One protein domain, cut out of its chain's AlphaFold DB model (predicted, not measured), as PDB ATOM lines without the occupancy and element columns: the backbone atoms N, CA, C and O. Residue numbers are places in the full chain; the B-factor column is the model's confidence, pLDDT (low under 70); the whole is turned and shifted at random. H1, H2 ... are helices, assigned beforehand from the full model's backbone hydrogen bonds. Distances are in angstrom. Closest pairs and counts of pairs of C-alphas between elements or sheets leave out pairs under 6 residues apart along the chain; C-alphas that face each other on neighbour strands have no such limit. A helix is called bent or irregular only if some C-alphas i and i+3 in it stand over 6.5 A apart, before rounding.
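AT A GLANCE: This is residues 250 to 316 and 324 to 344 of the 405 residues of an uncharacterized protein of Lasallia pustulata (UniProt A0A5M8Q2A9). Little regular structure is present: H1 and H2 make a helical hairpin side by side, a short H3 stands to one side, and long unnamed stretches run around them, residues 308 to 311 between H1 and H3. The 88 printed residues hold three named helices, H1, H2, H3, and no named strand; the class is all helix, with 33 residues in named elements. The whole is compact, radius of gyration of the C-alphas 13.5 A, spanning 40 by 28 by 22 A.

IN THESE COORDINATES: Pass residues 250 to 270, then find C-alpha 271 at (202.583, 75.913, -16.460), where H1 runs 18.1 A to residue 283. H2, residues 287 to 297, is irregular: C-alphas 289 and 292 are 7.4 A apart. H3, residues 331 to 339, ends at (211.148, 71.945, -2.136).

HOW THE PARTS SIT: H1, with residues 279 to 283 alone, touches H2, closest at the C-alphas of Leu 279 and Thr 294, 5.9 A. They run opposite ways at a shallow tilt of 19 degrees. H3 is apart from both. Every O i to N i+4 pair is within hydrogen-bond range in H1 and H3; in H2, 5 of 7.

THE WHOLE: Residues 317 to 323 are not printed; C-alphas 316 and 324 are 15.7 A apart. The H1 to H2 link is tight. Residues 254 to 262 have pLDDT under 70.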
ATOM      1  N   PRO A 250     200.425  81.967 -25.759       97.62
ATOM      2  CA  PRO A 250     199.428  82.199 -26.793       97.62
ATOM      3  C   PRO A 250     198.035  82.375 -26.179       97.62
ATOM      4  O   PRO A 250     197.680  81.727 -25.190       97.62
ATOM      5  N   ASN A 251     197.221  83.248 -26.769       95.94
ATOM      6  CA  ASN A 251     195.811  83.349 -26.419       95.94
ATOM      7  C   ASN A 251     195.065  82.063 -26.807       95.94
ATOM      8  O   ASN A 251     195.200  81.545 -27.920       95.94
ATOM      9  N   MET A 252     194.236  81.566 -25.896       90.81
ATOM     10  CA  MET A 252     193.327  80.455 -26.132       90.81
ATOM     11  C   MET A 252     192.125  80.971 -26.941       90.81
ATOM     12  O   MET A 252     191.089  81.318 -26.386       90.81
ATOM     13  N   LYS A 253     192.280  81.050 -28.272       74.56
ATOM     14  CA  LYS A 253     191.279  81.597 -29.220       74.56
ATOM     15  C   LYS A 253     189.883  80.972 -29.091       74.56
ATOM     16  O   LYS A 253     188.884  81.594 -29.439       74.56
ATOM     17  N   THR A 254     189.806  79.749 -28.585       58.94
ATOM     18  CA  THR A 254     188.576  79.122 -28.113       58.94
ATOM     19  C   THR A 254     188.567  79.153 -26.595       58.94
ATOM     20  O   THR A 254     189.530  78.697 -25.976       58.94
ATOM     21  N   ASN A 255     187.453  79.605 -26.008       52.50
ATOM     22  CA  ASN A 255     187.081  79.309 -24.625       52.50
ATOM     23  C   ASN A 255     186.926  77.787 -24.478       52.50
ATOM     24  O   ASN A 255     185.822  77.265 -24.340       52.50
ATOM     25  N   SER A 256     188.031  77.048 -24.524       51.41
ATOM     26  CA  SER A 256     188.118  75.758 -23.877       51.41
ATOM     27  C   SER A 256     187.844  76.103 -22.428       51.41
ATOM     28  O   SER A 256     188.676  76.747 -21.788       51.41
ATOM     29  N   ALA A 257     186.624  75.828 -21.969       46.66
ATOM     30  CA  ALA A 257     186.225  75.991 -20.589       46.66
ATOM     31  C   ALA A 257     187.207  75.169 -19.748       46.66
ATOM     32  O   ALA A 257     187.030  73.972 -19.543       46.66
ATOM     33  N   ASN A 258     188.317  75.789 -19.360       50.53
ATOM     34  CA  ASN A 258     189.346  75.153 -18.572       50.53
ATOM     35  C   ASN A 258     188.730  74.982 -17.197       50.53
ATOM     36  O   ASN A 258     188.688  75.940 -16.438       50.53
ATOM     37  N   SER A 259     188.186  73.788 -16.961       50.91
ATOM     38  CA  SER A 259     188.081  73.054 -15.701       50.91
ATOM     39  C   SER A 259     188.471  73.849 -14.437       50.91
ATOM     40  O   SER A 259     189.369  73.449 -13.697       50.91
ATOM     41  N   GLU A 260     187.766  74.941 -14.126       53.56
ATOM     42  CA  GLU A 260     187.842  75.598 -12.810       53.56
ATOM     43  C   GLU A 260     187.124  74.747 -11.738       53.56
ATOM     44  O   GLU A 260     187.131  75.098 -10.566       53.56
ATOM     45  N   ASN A 261     186.570  73.587 -12.124       53.44
ATOM     46  CA  ASN A 261     185.887  72.631 -11.249       53.44
ATOM     47  C   ASN A 261     186.796  71.504 -10.720       53.44
ATOM     48  O   ASN A 261     186.301  70.588 -10.064       53.44
ATOM     49  N   SER A 262     188.105  71.530 -10.998       65.19
ATOM     50  CA  SER A 262     189.036  70.599 -10.347       65.19
ATOM     51  C   SER A 262     189.295  71.067  -8.919       65.19
ATOM     52  O   SER A 262     189.870  72.133  -8.710       65.19
ATOM     53  N   THR A 263     188.902  70.259  -7.937       70.38
ATOM     54  CA  THR A 263     189.196  70.495  -6.514       70.38
ATOM     55  C   THR A 263     190.677  70.315  -6.177       70.38
ATOM     56  O   THR A 263     191.125  70.790  -5.138       70.38
ATOM     57  N   THR A 264     191.448  69.659  -7.049       81.81
ATOM     58  CA  THR A 264     192.890  69.444  -6.880       81.81
ATOM     59  C   THR A 264     193.707  70.407  -7.730       81.81
ATOM     60  O   THR A 264     193.408  70.606  -8.915       81.81
ATOM     61  N   LEU A 265     194.772  70.960  -7.146       87.44
ATOM     62  CA  LEU A 265     195.702  71.832  -7.860       87.44
ATOM     63  C   LEU A 265     196.531  71.072  -8.911       87.44
ATOM     64  O   LEU A 265     196.865  69.903  -8.706       87.44
ATOM     65  N   PRO A 266     196.937  71.734 -10.014       91.31
ATOM     66  CA  PRO A 266     197.841  71.132 -10.986       91.31
ATOM     67  C   PRO A 266     199.209  70.783 -10.379       91.31
ATOM     68  O   PRO A 266     199.641  71.361  -9.371       91.31
ATOM     69  N   LEU A 267     199.913  69.863 -11.044       92.12
ATOM     70  CA  LEU A 267     201.226  69.378 -10.621       92.12
ATOM     71  C   LEU A 267     202.248  70.520 -10.519       92.12
ATOM     72  O   LEU A 267     202.323  71.398 -11.381       92.12
ATOM     73  N   MET A 268     203.068  70.487  -9.473       93.88
ATOM     74  CA  MET A 268     204.104  71.490  -9.238       93.88
ATOM     75  C   MET A 268     205.135  71.561 -10.362       93.88
ATOM     76  O   MET A 268     205.498  70.545 -10.944       93.88
ATOM     77  N   GLY A 269     205.590  72.774 -10.677       93.06
ATOM     78  CA  GLY A 269     206.529  73.025 -11.775       93.06
ATOM     79  C   GLY A 269     205.895  73.052 -13.173       93.06
ATOM     80  O   GLY A 269     206.589  73.386 -14.131       93.06
ATOM     81  N   THR A 270     204.599  72.740 -13.306       96.19
ATOM     82  CA  THR A 270     203.866  72.867 -14.576       96.19
ATOM     83  C   THR A 270     203.348  74.282 -14.802       96.19
ATOM     84  O   THR A 270     203.041  75.019 -13.860       96.19
ATOM     85  N   GLY A 271     203.150  74.634 -16.069       96.94
ATOM     86  CA  GLY A 271     202.583  75.913 -16.460       96.94
ATOM     87  C   GLY A 271     201.169  76.155 -15.940       96.94
ATOM     88  O   GLY A 271     200.838  77.268 -15.536       96.94
ATOM     89  N   GLN A 272     200.340  75.111 -15.858       95.81
ATOM     90  CA  GLN A 272     199.004  75.196 -15.269       95.81
ATOM     91  C   GLN A 272     199.071  75.548 -13.779       95.81
ATOM     92  O   GLN A 272     198.283  76.373 -13.312       95.81
ATOM     93  N   ARG A 273     200.027  74.969 -13.037       96.12
ATOM     94  CA  ARG A 273     200.246  75.320 -11.628       96.12
ATOM     95  C   ARG A 273     200.758  76.748 -11.491       96.12
ATOM     96  O   ARG A 273     200.197  77.509 -10.712       96.12
ATOM     97  N   PHE A 274     201.743  77.139 -12.302       98.00
ATOM     98  CA  PHE A 274     202.248  78.511 -12.324       98.00
ATOM     99  C   PHE A 274     201.131  79.527 -12.602       98.00
ATOM    100  O   PHE A 274     201.010  80.524 -11.894       98.00
ATOM    101  N   LYS A 275     200.275  79.259 -13.598       97.94
ATOM    102  CA  LYS A 275     199.111  80.093 -13.928       97.94
ATOM    103  C   LYS A 275     198.148  80.203 -12.751       97.94
ATOM    104  O   LYS A 275     197.712  81.308 -12.436       97.94
ATOM    105  N   HIS A 276     197.817  79.080 -12.108       96.44
ATOM    106  CA  HIS A 276     196.959  79.073 -10.925       96.44
ATOM    107  C   HIS A 276     197.539  79.976  -9.828       96.44
ATOM    108  O   HIS A 276     196.863  80.901  -9.377       96.44
ATOM    109  N   ASP A 277     198.798  79.746  -9.451       97.50
ATOM    110  CA  ASP A 277     199.460  80.466  -8.364       97.50
ATOM    111  C   ASP A 277     199.611  81.962  -8.692       97.50
ATOM    112  O   ASP A 277     199.352  82.809  -7.837       97.50
ATOM    113  N   LEU A 278     199.938  82.321  -9.942       98.62
ATOM    114  CA  LEU A 278     200.038  83.718 -10.382       98.62
ATOM    115  C   LEU A 278     198.683  84.433 -10.337       98.62
ATOM    116  O   LEU A 278     198.596  85.564  -9.860       98.62
ATOM    117  N   LEU A 279     197.608  83.790 -10.799       98.00
ATOM    118  CA  LEU A 279     196.265  84.365 -10.712       98.00
ATOM    119  C   LEU A 279     195.834  84.536  -9.251       98.00
ATOM    120  O   LEU A 279     195.279  85.578  -8.904       98.00
ATOM    121  N   SER A 280     196.112  83.558  -8.389       96.25
ATOM    122  CA  SER A 280     195.851  83.644  -6.946       96.25
ATOM    123  C   SER A 280     196.649  84.774  -6.287       96.25
ATOM    124  O   SER A 280     196.082  85.552  -5.519       96.25
ATOM    125  N   TYR A 281     197.916  84.950  -6.663       97.88
ATOM    126  CA  TYR A 281     198.759  86.054  -6.207       97.88
ATOM    127  C   TYR A 281     198.183  87.413  -6.627       97.88
ATOM    128  O   TYR A 281     198.027  88.317  -5.806       97.88
ATOM    129  N   LEU A 282     197.798  87.553  -7.898       98.12
ATOM    130  CA  LEU A 282     197.225  88.790  -8.419       98.12
ATOM    131  C   LEU A 282     195.885  89.122  -7.756       98.12
ATOM    132  O   LEU A 282     195.643  90.288  -7.451       98.12
ATOM    133  N   ARG A 283     195.032  88.132  -7.461       96.19
ATOM    134  CA  ARG A 283     193.760  88.352  -6.745       96.19
ATOM    135  C   ARG A 283     193.952  88.954  -5.350       96.19
ATOM    136  O   ARG A 283     193.072  89.686  -4.902       96.19
ATOM    137  N   ALA A 284     195.096  88.733  -4.695       94.62
ATOM    138  CA  ALA A 284     195.380  89.293  -3.370       94.62
ATOM    139  C   ALA A 284     195.431  90.836  -3.346       94.62
ATOM    140  O   ALA A 284     195.254  91.445  -2.294       94.62
ATOM    141  N   TYR A 285     195.611  91.492  -4.498       95.19
ATOM    142  CA  TYR A 285     195.533  92.956  -4.610       95.19
ATOM    143  C   TYR A 285     194.090  93.489  -4.549       95.19
ATOM    144  O   TYR A 285     193.885  94.680  -4.287       95.19
ATOM    145  N   GLY A 286     193.101  92.622  -4.783       95.06
ATOM    146  CA  GLY A 286     191.677  92.938  -4.817       95.06
ATOM    147  C   GLY A 286     191.137  93.232  -6.220       95.06
ATOM    148  O   GLY A 286     191.826  93.774  -7.089       95.06
ATOM    149  N   GLN A 287     189.849  92.923  -6.410       94.44
ATOM    150  CA  GLN A 287     189.156  92.982  -7.704       94.44
ATOM    151  C   GLN A 287     189.250  94.353  -8.387       94.44
ATOM    152  O   GLN A 287     189.431  94.428  -9.598       94.44
ATOM    153  N   ALA A 288     189.192  95.440  -7.617       94.69
ATOM    154  CA  ALA A 288     189.251  96.798  -8.157       94.69
ATOM    155  C   ALA A 288     190.604  97.158  -8.802       94.69
ATOM    156  O   ALA A 288     190.667  98.099  -9.584       94.69
ATOM    157  N   LYS A 289     191.691  96.447  -8.467       95.56
ATOM    158  CA  LYS A 289     193.046  96.770  -8.942       95.56
ATOM    159  C   LYS A 289     193.484  95.816 -10.040       95.56
ATOM    160  O   LYS A 289     193.758  96.238 -11.153       95.56
ATOM    161  N   THR A 290     193.519  94.526  -9.731       98.19
ATOM    162  CA  THR A 290     194.055  93.475 -10.613       98.19
ATOM    163  C   THR A 290     192.965  92.550 -11.158       98.19
ATOM    164  O   THR A 290     193.270  91.592 -11.864       98.19
ATOM    165  N   GLY A 291     191.682  92.823 -10.886       97.88
ATOM    166  CA  GLY A 291     190.555  92.093 -11.480       97.88
ATOM    167  C   GLY A 291     190.579  92.088 -13.015       97.88
ATOM    168  O   GLY A 291     190.470  91.011 -13.606       97.88
ATOM    169  N   PRO A 292     190.804  93.237 -13.685       98.00
ATOM    170  CA  PRO A 292     190.958  93.269 -15.141       98.00
ATOM    171  C   PRO A 292     192.141  92.421 -15.627       98.00
ATOM    172  O   PRO A 292     191.973  91.586 -16.514       98.00
ATOM    173  N   LEU A 293     193.305  92.552 -14.976       98.62
ATOM    174  CA  LEU A 293     194.502  91.773 -15.302       98.62
ATOM    175  C   LEU A 293     194.257  90.266 -15.177       98.62
ATOM    176  O   LEU A 293     194.584  89.508 -16.082       98.62
ATOM    177  N   THR A 294     193.672  89.824 -14.063       98.00
ATOM    178  CA  THR A 294     193.383  88.401 -13.833       98.00
ATOM    179  C   THR A 294     192.379  87.862 -14.845       98.00
ATOM    180  O   THR A 294     192.579  86.766 -15.361       98.00
ATOM    181  N   SER A 295     191.340  88.632 -15.177       97.06
ATOM    182  CA  SER A 295     190.330  88.242 -16.169       97.06
ATOM    183  C   SER A 295     190.938  88.065 -17.561       97.06
ATOM    184  O   SER A 295     190.640  87.091 -18.241       97.06
ATOM    185  N   GLN A 296     191.843  88.961 -17.953       97.50
ATOM    186  CA  GLN A 296     192.534  88.895 -19.238       97.50
ATOM    187  C   GLN A 296     193.582  87.775 -19.275       97.50
ATOM    188  O   GLN A 296     193.618  86.994 -20.222       97.50
ATOM    189  N   LEU A 297     194.410  87.647 -18.233       97.31
ATOM    190  CA  LEU A 297     195.492  86.658 -18.171       97.31
ATOM    191  C   LEU A 297     194.971  85.211 -18.117       97.31
ATOM    192  O   LEU A 297     195.634  84.292 -18.598       97.31
ATOM    193  N   LYS A 298     193.754  84.998 -17.594       96.31
ATOM    194  CA  LYS A 298     193.058  83.702 -17.640       96.31
ATOM    195  C   LYS A 298     192.905  83.146 -19.061       96.31
ATOM    196  O   LYS A 298     192.862  81.925 -19.201       96.31
ATOM    197  N   LEU A 299     192.872  83.998 -20.084       96.06
ATOM    198  CA  LEU A 299     192.668  83.605 -21.483       96.06
ATOM    199  C   LEU A 299     193.942  83.105 -22.180       96.06
ATOM    200  O   LEU A 299     193.874  82.681 -23.327       96.06
ATOM    201  N   TYR A 300     195.102  83.156 -21.524       97.25
ATOM    202  CA  TYR A 300     196.378  82.765 -22.130       97.25
ATOM    203  C   TYR A 300     196.823  81.384 -21.661       97.25
ATOM    204  O   TYR A 300     196.633  81.027 -20.494       97.25
ATOM    205  N   ASP A 301     197.407  80.599 -22.561       96.69
ATOM    206  CA  ASP A 301     197.954  79.286 -22.241       96.69
ATOM    207  C   ASP A 301     199.359  79.408 -21.641       96.69
ATOM    208  O   ASP A 301     200.223  80.108 -22.160       96.69
ATOM    209  N   PHE A 302     199.570  78.711 -20.528       97.88
ATOM    210  CA  PHE A 302     200.833  78.685 -19.800       97.88
ATOM    211  C   PHE A 302     201.584  77.369 -19.981       97.88
ATOM    212  O   PHE A 302     202.623  77.212 -19.359       97.88
ATOM    213  N   HIS A 303     201.104  76.426 -20.799       96.44
ATOM    214  CA  HIS A 303     201.682  75.086 -20.933       96.44
ATOM    215  C   HIS A 303     203.213  75.059 -21.121       96.44
ATOM    216  O   HIS A 303     203.877  74.196 -20.553       96.44
ATOM    217  N   SER A 304     203.775  76.026 -21.854       96.69
ATOM    218  CA  SER A 304     205.220  76.157 -22.106       96.69
ATOM    219  C   SER A 304     206.045  76.611 -20.892       96.69
ATOM    220  O   SER A 304     207.276  76.599 -20.934       96.69
ATOM    221  N   VAL A 305     205.401  77.036 -19.805       97.88
ATOM    222  CA  VAL A 305     206.073  77.460 -18.577       97.88
ATOM    223  C   VAL A 305     206.491  76.237 -17.765       97.88
ATOM    224  O   VAL A 305     205.663  75.441 -17.326       97.88
ATOM    225  N   HIS A 306     207.790  76.151 -17.487       95.19
ATOM    226  CA  HIS A 306     208.393  75.152 -16.606       95.19
ATOM    227  C   HIS A 306     209.007  75.849 -15.389       95.19
ATOM    228  O   HIS A 306     210.210  76.094 -15.330       95.19
ATOM    229  N   ALA A 307     208.155  76.246 -14.444       96.00
ATOM    230  CA  ALA A 307     208.556  76.971 -13.243       96.00
ATOM    231  C   ALA A 307     207.541  76.772 -12.108       96.00
ATOM    232  O   ALA A 307     206.358  76.534 -12.347       96.00
ATOM    233  N   ALA A 308     208.000  76.925 -10.865       96.88
ATOM    234  CA  ALA A 308     207.139  77.054  -9.693       96.88
ATOM    235  C   ALA A 308     207.197  78.500  -9.182       96.88
ATOM    236  O   ALA A 308     208.282  79.070  -9.053       96.88
ATOM    237  N   LEU A 309     206.040  79.101  -8.900       97.94
ATOM    238  CA  LEU A 309     205.974  80.466  -8.388       97.94
ATOM    239  C   LEU A 309     206.152  80.466  -6.866       97.94
ATOM    240  O   LEU A 309     205.331  79.915  -6.139       97.94
ATOM    241  N   VAL A 310     207.187  81.150  -6.381       97.69
ATOM    242  CA  VAL A 310     207.341  81.482  -4.959       97.69
ATOM    243  C   VAL A 310     207.001  82.955  -4.787       97.69
ATOM    244  O   VAL A 310     207.691  83.823  -5.318       97.69
ATOM    245  N   ALA A 311     205.935  83.247  -4.046       97.44
ATOM    246  CA  ALA A 311     205.478  84.612  -3.820       97.44
ATOM    247  C   ALA A 311     205.008  84.823  -2.378       97.44
ATOM    248  O   ALA A 311     204.701  83.875  -1.655       97.44
ATOM    249  N   SER A 312     204.925  86.089  -1.977       96.00
ATOM    250  CA  SER A 312     204.428  86.511  -0.668       96.00
ATOM    251  C   SER A 312     203.316  87.534  -0.851       96.00
ATOM    252  O   SER A 312     203.458  88.476  -1.628       96.00
ATOM    253  N   THR A 313     202.227  87.367  -0.106       93.69
ATOM    254  CA  THR A 313     201.118  88.322  -0.024       93.69
ATOM    255  C   THR A 313     200.890  88.692   1.444       93.69
ATOM    256  O   THR A 313     201.135  87.857   2.323       93.69
ATOM    257  N   PRO A 314     200.442  89.922   1.762       89.38
ATOM    258  CA  PRO A 314     199.933  90.224   3.094       89.38
ATOM    259  C   PRO A 314     198.748  89.300   3.390       89.38
ATOM    260  O   PRO A 314     197.718  89.367   2.721       89.38
ATOM    261  N   SER A 315     198.912  88.398   4.351       81.38
ATOM    262  CA  SER A 315     197.955  87.328   4.601       81.38
ATOM    263  C   SER A 315     197.952  86.935   6.073       81.38
ATOM    264  O   SER A 315     198.996  86.894   6.720       81.38
ATOM    265  N   LYS A 316     196.760  86.616   6.586       73.94
ATOM    266  CA  LYS A 316     196.550  86.006   7.908       73.94
ATOM    267  C   LYS A 316     196.310  84.497   7.797       73.94
ATOM    268  O   LYS A 316     195.595  83.936   8.624       73.94
ATOM    269  N   PRO A 324     197.896  72.421   1.067       83.69
ATOM    270  CA  PRO A 324     198.660  72.682  -0.154       83.69
ATOM    271  C   PRO A 324     198.222  71.874  -1.391       83.69
ATOM    272  O   PRO A 324     198.694  72.167  -2.495       83.69
ATOM    273  N   ALA A 325     197.351  70.868  -1.240       84.44
ATOM    274  CA  ALA A 325     196.723  70.163  -2.358       84.44
ATOM    275  C   ALA A 325     195.566  70.950  -3.003       84.44
ATOM    276  O   ALA A 325     195.236  70.707  -4.168       84.44
ATOM    277  N   THR A 326     194.969  71.892  -2.266       85.56
ATOM    278  CA  THR A 326     193.766  72.637  -2.676       85.56
ATOM    279  C   THR A 326     193.980  74.146  -2.772       85.56
ATOM    280  O   THR A 326     193.248  74.814  -3.501       85.56
ATOM    281  N   GLU A 327     195.000  74.698  -2.105       89.19
ATOM    282  CA  GLU A 327     195.269  76.137  -2.110       89.19
ATOM    283  C   GLU A 327     196.752  76.500  -2.278       89.19
ATOM    284  O   GLU A 327     197.668  75.740  -1.947       89.19
ATOM    285  N   THR A 328     196.999  77.705  -2.797       92.12
ATOM    286  CA  THR A 328     198.350  78.263  -2.901       92.12
ATOM    287  C   THR A 328     198.825  78.765  -1.536       92.12
ATOM    288  O   THR A 328     198.275  79.721  -0.985       92.12
ATOM    289  N   LEU A 329     199.908  78.177  -1.022       94.25
ATOM    290  CA  LEU A 329     200.609  78.678   0.160       94.25
ATOM    291  C   LEU A 329     201.636  79.753  -0.222       94.25
ATOM    292  O   LEU A 329     202.280  79.674  -1.267       94.25
ATOM    293  N   TRP A 330     201.837  80.734   0.659       95.00
ATOM    294  CA  TRP A 330     202.719  81.884   0.417       95.00
ATOM    295  C   TRP A 330     203.982  81.855   1.285       95.00
ATOM    296  O   TRP A 330     204.047  81.186   2.319       95.00
ATOM    297  N   GLY A 331     204.996  82.618   0.877       95.25
ATOM    298  CA  GLY A 331     206.244  82.790   1.615       95.25
ATOM    299  C   GLY A 331     206.995  81.475   1.833       95.25
ATOM    300  O   GLY A 331     207.088  80.631   0.943       95.25
ATOM    301  N   TRP A 332     207.540  81.297   3.039       94.75
ATOM    302  CA  TRP A 332     208.323  80.107   3.384       94.75
ATOM    303  C   TRP A 332     207.492  78.816   3.355       94.75
ATOM    304  O   TRP A 332     208.033  77.764   3.035       94.75
ATOM    305  N   ALA A 333     206.183  78.877   3.631       94.62
ATOM    306  CA  ALA A 333     205.318  77.700   3.585       94.62
ATOM    307  C   ALA A 333     205.160  77.186   2.145       94.62
ATOM    308  O   ALA A 333     205.369  76.002   1.893       94.62
ATOM    309  N   GLY A 334     204.898  78.087   1.189       95.12
ATOM    310  CA  GLY A 334     204.863  77.748  -0.238       95.12
ATOM    311  C   GLY A 334     206.207  77.236  -0.756       95.12
ATOM    312  O   GLY A 334     206.258  76.214  -1.439       95.12
ATOM    313  N   LEU A 335     207.312  77.881  -0.360       96.69
ATOM    314  CA  LEU A 335     208.656  77.407  -0.698       96.69
ATOM    315  C   LEU A 335     208.907  75.987  -0.173       96.69
ATOM    316  O   LEU A 335     209.427  75.154  -0.907       96.69
ATOM    317  N   LYS A 336     208.509  75.692   1.070       95.31
ATOM    318  CA  LYS A 336     208.642  74.354   1.654       95.31
ATOM    319  C   LYS A 336     207.912  73.308   0.813       95.31
ATOM    320  O   LYS A 336     208.511  72.295   0.468       95.31
ATOM    321  N   THR A 337     206.660  73.579   0.449       94.06
ATOM    322  CA  THR A 337     205.849  72.706  -0.411       94.06
ATOM    323  C   THR A 337     206.511  72.463  -1.767       94.06
ATOM    324  O   THR A 337     206.522  71.329  -2.240       94.06
ATOM    325  N   ILE A 338     207.137  73.485  -2.357       95.50
ATOM    326  CA  ILE A 338     207.906  73.348  -3.602       95.50
ATOM    327  C   ILE A 338     209.120  72.449  -3.418       95.50
ATOM    328  O   ILE A 338     209.285  71.481  -4.158       95.50
ATOM    329  N   LEU A 339     209.935  72.711  -2.400       94.62
ATOM    330  CA  LEU A 339     211.148  71.945  -2.136       94.62
ATOM    331  C   LEU A 339     210.868  70.460  -1.832       94.62
ATOM    332  O   LEU A 339     211.676  69.610  -2.195       94.62
ATOM    333  N   GLN A 340     209.704  70.118  -1.263       92.75
ATOM    334  CA  GLN A 340     209.271  68.720  -1.065       92.75
ATOM    335  C   GLN A 340     209.103  67.934  -2.370       92.75
ATOM    336  O   GLN A 340     209.062  66.708  -2.337       92.75
ATOM    337  N   THR A 341     209.004  68.610  -3.515       91.62
ATOM    338  CA  THR A 341     208.885  67.958  -4.829       91.62
ATOM    339  C   THR A 341     210.218  67.818  -5.557       91.62
ATOM    340  O   THR A 341     210.282  67.134  -6.577       91.62
ATOM    341  N   ILE A 342     211.286  68.444  -5.049       89.69
ATOM    342  CA  ILE A 342     212.574  68.510  -5.737       89.69
ATOM    343  C   ILE A 342     213.501  67.401  -5.217       89.69
ATOM    344  O   ILE A 342     213.839  67.400  -4.025       89.69
ATOM    345  N   PRO A 343     213.956  66.480  -6.088       86.25
ATOM    346  CA  PRO A 343     214.921  65.463  -5.707       86.25
ATOM    347  C   PRO A 343     216.298  66.077  -5.488       86.25
ATOM    348  O   PRO A 343     216.757  66.921  -6.259       86.25
ATOM    349  N   VAL A 344     216.985  65.609  -4.449       81.81
ATOM    350  CA  VAL A 344     218.386  65.947  -4.197       81.81
ATOM    351  C   VAL A 344     219.233  64.708  -4.414       81.81
ATOM    352  O   VAL A 344     218.991  63.660  -3.815       81.81
TER     353      VAL A 344